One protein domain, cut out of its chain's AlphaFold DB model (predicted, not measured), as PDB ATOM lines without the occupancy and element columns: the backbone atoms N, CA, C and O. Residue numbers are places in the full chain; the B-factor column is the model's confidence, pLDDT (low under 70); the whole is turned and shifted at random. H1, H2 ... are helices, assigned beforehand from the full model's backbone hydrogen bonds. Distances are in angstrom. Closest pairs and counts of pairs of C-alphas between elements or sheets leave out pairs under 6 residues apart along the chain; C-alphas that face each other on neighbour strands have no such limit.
ATOM      1  N   GLN A  71      -9.728  -1.463  31.768       90.00
ATOM      2  CA  GLN A  71      -8.582  -1.567  30.859       90.00
ATOM      3  C   GLN A  71      -8.939  -1.094  29.449       90.00
ATOM      4  O   GLN A  71      -8.119  -0.463  28.785       90.00
ATOM      5  N   LEU A  72     -10.158  -1.398  28.988       89.56
ATOM      6  CA  LEU A  72     -10.651  -0.903  27.707       89.56
ATOM      7  C   LEU A  72     -10.795   0.623  27.735       89.56
ATOM      8  O   LEU A  72     -10.365   1.292  26.797       89.56
ATOM      9  N   ASN A  73     -11.332   1.168  28.827       90.75
ATOM     10  CA  ASN A  73     -11.463   2.610  29.015       90.75
ATOM     11  C   ASN A  73     -10.094   3.307  29.042       90.75
ATOM     12  O   ASN A  73      -9.897   4.281  28.319       90.75
ATOM     13  N   ASP A  74      -9.124   2.773  29.787       93.25
ATOM     14  CA  ASP A  74      -7.764   3.320  29.860       93.25
ATOM     15  C   ASP A  74      -7.081   3.324  28.484       93.25
ATOM     16  O   ASP A  74      -6.417   4.295  28.114       93.25
ATOM     17  N   LEU A  75      -7.274   2.259  27.695       90.81
ATOM     18  CA  LEU A  75      -6.752   2.168  26.333       90.81
ATOM     19  C   LEU A  75      -7.390   3.217  25.411       90.81
ATOM     20  O   LEU A  75      -6.678   3.899  24.675       90.81
ATOM     21  N   ILE A  76      -8.716   3.360  25.454       89.94
ATOM     22  CA  ILE A  76      -9.441   4.348  24.644       89.94
ATOM     23  C   ILE A  76      -8.970   5.763  24.986       89.94
ATOM     24  O   ILE A  76      -8.692   6.550  24.078       89.94
ATOM     25  N   GLU A  77      -8.835   6.089  26.271       93.62
ATOM     26  CA  GLU A  77      -8.358   7.403  26.702       93.62
ATOM     27  C   GLU A  77      -6.909   7.651  26.289       93.62
ATOM     28  O   GLU A  77      -6.576   8.738  25.814       93.62
ATOM     29  N   ARG A  78      -6.050   6.630  26.372       93.75
ATOM     30  CA  ARG A  78      -4.674   6.742  25.891       93.75
ATOM     31  C   ARG A  78      -4.618   7.064  24.398       93.75
ATOM     32  O   ARG A  78      -3.934   8.014  24.021       93.75
ATOM     33  N   ILE A  79      -5.384   6.342  23.581       91.69
ATOM     34  CA  ILE A  79      -5.472   6.588  22.135       91.69
ATOM     35  C   ILE A  79      -5.977   8.008  21.875       91.69
ATOM     36  O   ILE A  79      -5.391   8.722  21.067       91.69
ATOM     37  N   ARG A  80      -7.021   8.464  22.588       91.62
ATOM     38  CA  ARG A  80      -7.545   9.837  22.459       91.62
ATOM     39  C   ARG A  80      -6.488  10.897  22.739       91.62
ATOM     40  O   ARG A  80      -6.518  11.934  22.081       91.62
ATOM     41  N   VAL A  81      -5.604  10.658  23.709       94.19
ATOM     42  CA  VAL A  81      -4.489  11.555  24.037       94.19
ATOM     43  C   VAL A  81      -3.435  11.565  22.929       94.19
ATOM     44  O   VAL A  81      -2.965  12.635  22.558       94.19
ATOM     45  N   GLU A  82      -3.094  10.402  22.378       91.75
ATOM     46  CA  GLU A  82      -2.078  10.273  21.324       91.75
ATOM     47  C   GLU A  82      -2.517  10.917  20.005       91.75
ATOM     48  O   GLU A  82      -1.729  11.610  19.368       91.75
ATOM     49  N   ILE A  83      -3.795  10.787  19.637       94.38
ATOM     50  CA  ILE A  83      -4.331  11.357  18.390       94.38
ATOM     51  C   ILE A  83      -4.907  12.768  18.561       94.38
ATOM     52  O   ILE A  83      -5.692  13.202  17.717       94.38
ATOM     53  N   GLN A  84      -4.602  13.483  19.652       93.00
ATOM     54  CA  GLN A  84      -5.170  14.811  19.914       93.00
ATOM     55  C   GLN A  84      -4.968  15.779  18.745       93.00
ATOM     56  O   GLN A  84      -3.950  15.778  18.061       93.00
ATOM     57  N   GLY A  85      -5.946  16.663  18.545       90.62
ATOM     58  CA  GLY A  85      -5.831  17.693  17.526       90.62
ATOM     59  C   GLY A  85      -7.117  18.464  17.247       90.62
ATOM     60  O   GLY A  85      -8.168  18.182  17.840       90.62
ATOM     61  N   PRO A  86      -7.024  19.453  16.342       89.19
ATOM     62  CA  PRO A  86      -7.966  20.567  16.237       89.19
ATOM     63  C   PRO A  86      -9.357  20.181  15.721       89.19
ATOM     64  O   PRO A  86     -10.329  20.860  16.036       89.19
ATOM     65  N   SER A  87      -9.485  19.098  14.954       92.06
ATOM     66  CA  SER A  87     -10.757  18.682  14.353       92.06
ATOM     67  C   SER A  87     -10.959  17.172  14.445       92.06
ATOM     68  O   SER A  87     -10.012  16.413  14.646       92.06
ATOM     69  N   ALA A  88     -12.205  16.715  14.296       91.94
ATOM     70  CA  ALA A  88     -12.503  15.283  14.268       91.94
ATOM     71  C   ALA A  88     -11.800  14.567  13.101       91.94
ATOM     72  O   ALA A  88     -11.264  13.481  13.303       91.94
ATOM     73  N   LEU A  89     -11.745  15.203  11.923       94.44
ATOM     74  CA  LEU A  89     -11.043  14.671  10.751       94.44
ATOM     75  C   LEU A  89      -9.534  14.590  10.979       94.44
ATOM     76  O   LEU A  89      -8.937  13.582  10.626       94.44
ATOM     77  N   TYR A  90      -8.934  15.586  11.640       95.00
ATOM     78  CA  TYR A  90      -7.516  15.531  11.994       95.00
ATOM     79  C   TYR A  90      -7.216  14.315  12.871       95.00
ATOM     80  O   TYR A  90      -6.342  13.521  12.545       95.00
ATOM     81  N   ARG A  91      -7.986  14.129  13.953       95.56
ATOM     82  CA  ARG A  91      -7.791  12.992  14.866       95.56
ATOM     83  C   ARG A  91      -7.978  11.652  14.154       95.56
ATOM     84  O   ARG A  91      -7.229  10.716  14.413       95.56
ATOM     85  N   LEU A  92      -8.958  11.561  13.253       95.50
ATOM     86  CA  LEU A  92      -9.208  10.355  12.465       95.50
ATOM     87  C   LEU A  92      -8.066  10.066  11.480       95.50
ATOM     88  O   LEU A  92      -7.638   8.921  11.384       95.50
ATOM     89  N   GLY A  93      -7.547  11.086  10.792       96.50
ATOM     90  CA  GLY A  93      -6.394  10.956   9.900       96.50
ATOM     91  C   GLY A  93      -5.145  10.508  10.658       96.50
ATOM     92  O   GLY A  93      -4.497   9.547  10.251       96.50
ATOM     93  N   THR A  94      -4.863  11.119  11.813       96.19
ATOM     94  CA  THR A  94      -3.757  10.711  12.696       96.19
ATOM     95  C   THR A  94      -3.919   9.269  13.173       96.19
ATOM     96  O   THR A  94      -2.961   8.505  13.125       96.19
ATOM     97  N   LEU A  95      -5.132   8.849  13.548       95.75
ATOM     98  CA  LEU A  95      -5.397   7.453  13.908       95.75
ATOM     99  C   LEU A  95      -5.075   6.489  12.756       95.75
ATOM    100  O   LEU A  95      -4.491   5.439  12.996       95.75
ATOM    101  N   MET A  96      -5.423   6.831  11.511       97.25
ATOM    102  CA  MET A  96      -5.067   5.991  10.361       97.25
ATOM    103  C   MET A  96      -3.548   5.886  10.172       97.25
ATOM    104  O   MET A  96      -3.063   4.808   9.838       97.25
ATOM    105  N   VAL A  97      -2.792   6.958  10.432       95.81
ATOM    106  CA  VAL A  97      -1.317   6.922  10.406       95.81
ATOM    107  C   VAL A  97      -0.770   5.962  11.464       95.81
ATOM    108  O   VAL A  97       0.045   5.106  11.125       95.81
ATOM    109  N   GLU A  98      -1.249   6.045  12.709       93.25
ATOM    110  CA  GLU A  98      -0.824   5.151  13.802       93.25
ATOM    111  C   GLU A  98      -1.157   3.676  13.520       93.25
ATOM    112  O   GLU A  98      -0.421   2.772  13.913       93.25
ATOM    113  N   LEU A  99      -2.244   3.417  12.787       93.81
ATOM    114  CA  LEU A  99      -2.634   2.074  12.347       93.81
ATOM    115  C   LEU A  99      -1.880   1.588  11.092       93.81
ATOM    116  O   LEU A  99      -2.069   0.444  10.681       93.81
ATOM    117  N   GLY A 100      -1.034   2.423  10.476       96.12
ATOM    118  CA  GLY A 100      -0.313   2.109   9.234       96.12
ATOM    119  C   GLY A 100      -1.169   2.176   7.958       96.12
ATOM    120  O   GLY A 100      -0.740   1.741   6.891       96.12
ATOM    121  N   GLU A 101      -2.375   2.736   8.041       97.75
ATOM    122  CA  GLU A 101      -3.352   2.865   6.955       97.75
ATOM    123  C   GLU A 101      -3.140   4.175   6.173       97.75
ATOM    124  O   GLU A 101      -4.013   5.041   6.102       97.75
ATOM    125  N   PHE A 102      -1.954   4.338   5.579       97.62
ATOM    126  CA  PHE A 102      -1.518   5.621   5.005       97.62
ATOM    127  C   PHE A 102      -2.405   6.145   3.868       97.62
ATOM    128  O   PHE A 102      -2.635   7.347   3.795       97.62
ATOM    129  N   VAL A 103      -2.946   5.260   3.023       98.25
ATOM    130  CA  VAL A 103      -3.847   5.657   1.922       98.25
ATOM    131  C   VAL A 103      -5.119   6.301   2.474       98.25
ATOM    132  O   VAL A 103      -5.512   7.380   2.049       98.25
ATOM    133  N   LYS A 104      -5.728   5.685   3.494       97.88
ATOM    134  CA  LYS A 104      -6.920   6.246   4.143       97.88
ATOM    135  C   LYS A 104      -6.594   7.539   4.883       97.88
ATOM    136  O   LYS A 104      -7.411   8.454   4.906       97.88
ATOM    137  N   ALA A 105      -5.414   7.615   5.501       97.81
ATOM    138  CA  ALA A 105      -4.963   8.833   6.162       97.81
ATOM    139  C   ALA A 105      -4.887  10.009   5.175       97.81
ATOM    140  O   ALA A 105      -5.411  11.080   5.475       97.81
ATOM    141  N   GLU A 106      -4.290   9.796   3.998       97.69
ATOM    142  CA  GLU A 106      -4.210  10.790   2.922       97.69
ATOM    143  C   GLU A 106      -5.606  11.254   2.484       97.69
ATOM    144  O   GLU A 106      -5.892  12.448   2.568       97.69
ATOM    145  N   GLU A 107      -6.512  10.325   2.159       97.38
ATOM    146  CA  GLU A 107      -7.900  10.640   1.774       97.38
ATOM    147  C   GLU A 107      -8.625  11.504   2.826       97.38
ATOM    148  O   GLU A 107      -9.337  12.463   2.502       97.38
ATOM    149  N   ILE A 108      -8.432  11.200   4.116       97.00
ATOM    150  CA  ILE A 108      -9.033  11.961   5.219       97.00
ATOM    151  C   ILE A 108      -8.429  13.365   5.320       97.00
ATOM    152  O   ILE A 108      -9.168  14.335   5.518       97.00
ATOM    153  N   PHE A 109      -7.107  13.498   5.199       95.50
ATOM    154  CA  PHE A 109      -6.448  14.801   5.275       95.50
ATOM    155  C   PHE A 109      -6.777  15.686   4.069       95.50
ATOM    156  O   PHE A 109      -7.020  16.880   4.251       95.50
ATOM    157  N   GLU A 110      -6.880  15.122   2.865       95.75
ATOM    158  CA  GLU A 110      -7.358  15.842   1.681       95.75
ATOM    159  C   GLU A 110      -8.791  16.344   1.877       95.75
ATOM    160  O   GLU A 110      -9.070  17.530   1.675       95.75
ATOM    161  N   THR A 111      -9.684  15.477   2.369       94.94
ATOM    162  CA  THR A 111     -11.069  15.846   2.700       94.94
ATOM    163  C   THR A 111     -11.110  16.982   3.724       94.94
ATOM    164  O   THR A 111     -11.893  17.927   3.597       94.94
ATOM    165  N   MET A 112     -10.248  16.930   4.743       93.06
ATOM    166  CA  MET A 112     -10.156  17.963   5.774       93.06
ATOM    167  C   MET A 112      -9.787  19.330   5.187       93.06
ATOM    168  O   MET A 112     -10.415  20.325   5.558       93.06
ATOM    169  N   VAL A 113      -8.808  19.374   4.276       91.56
ATOM    170  CA  VAL A 113      -8.373  20.607   3.599       91.56
ATOM    171  C   VAL A 113      -9.478  21.148   2.694       91.56
ATOM    172  O   VAL A 113      -9.776  22.336   2.755       91.56
ATOM    173  N   GLN A 114     -10.129  20.288   1.910       89.81
ATOM    174  CA  GLN A 114     -11.206  20.689   0.994       89.81
ATOM    175  C   GLN A 114     -12.443  21.238   1.719       89.81
ATOM    176  O   GLN A 114     -13.133  22.094   1.179       89.81
ATOM    177  N   THR A 115     -12.718  20.771   2.939       79.12
ATOM    178  CA  THR A 115     -13.896  21.188   3.725       79.12
ATOM    179  C   THR A 115     -13.676  22.504   4.498       79.12
ATOM    180  O   THR A 115     -14.632  23.073   5.013       79.12
ATOM    181  N   HIS A 116     -12.433  22.989   4.620       62.47
ATOM    182  CA  HIS A 116     -12.089  24.244   5.319       62.47
ATOM    183  C   HIS A 116     -11.840  25.436   4.365       62.47
ATOM    184  O   HIS A 116     -11.284  26.450   4.795       62.47
TER     185      HIS A 116
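This is residues 71 to 116 of the 117 residues of the protein "Hypothetical protein" of Rotaria sp. Silwood2 (UniProt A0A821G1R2). The picture is a helical hairpin, H2 and H3 side by side, with a first helix, H1, held off to one side; residues 71 to 78 of H1 stick out from this body as an arm. H1 and the hairpin lie in one flat outline, and the arm, residues 71 to 78, lies at one end of its longest axis. The printed part has 46 residues with three named helices in the order H1, H2, H3 and no named strand; the class is all helix. It is only just loose, close to compact, with a radius of gyration of the C-alphas of 11.4 A, and it spans 37 by 21 by 11 A.

Find C-alpha 71 at (-8.582, -1.567, 30.859); from there H1, residues 71 to 82, runs 16.5 A to C-alpha 82 at (-2.078, 10.273, 21.324). Next look for H2, residues 88 to 98, which is 15.5 A long. Then comes H3, residues 102 to 115, the longest helix, which runs 19.9 A to C-alpha 115 at (-13.896, 21.188, 3.725).

Start at H1, which touches no helix but is near H2, with 10 pairs of C-alphas within 10 A. H1 and H3 are apart. Go on to H2 and H3, which form a helical hairpin: they touch, and their closest C-alphas are those of Gly 93 and Ala 105, 4.5 A apart. Their lines stand at a shallow tilt of 17 degrees, opposite ways. In H1, H2 and H3 every O i to N i+4 pair is within hydrogen-bond range.

Look at Gln 71 and Gln 114 for the two C-alphas farthest apart, 37.3 A. The printed part has no cut, and the links H1 to H2 and H2 to H3 are both tight. Without residues 71 to 78, which stand free, the body spans 26 by 21 by 7 A. The mean pLDDT of the printed part is 93.1, and residue 116 is under 70.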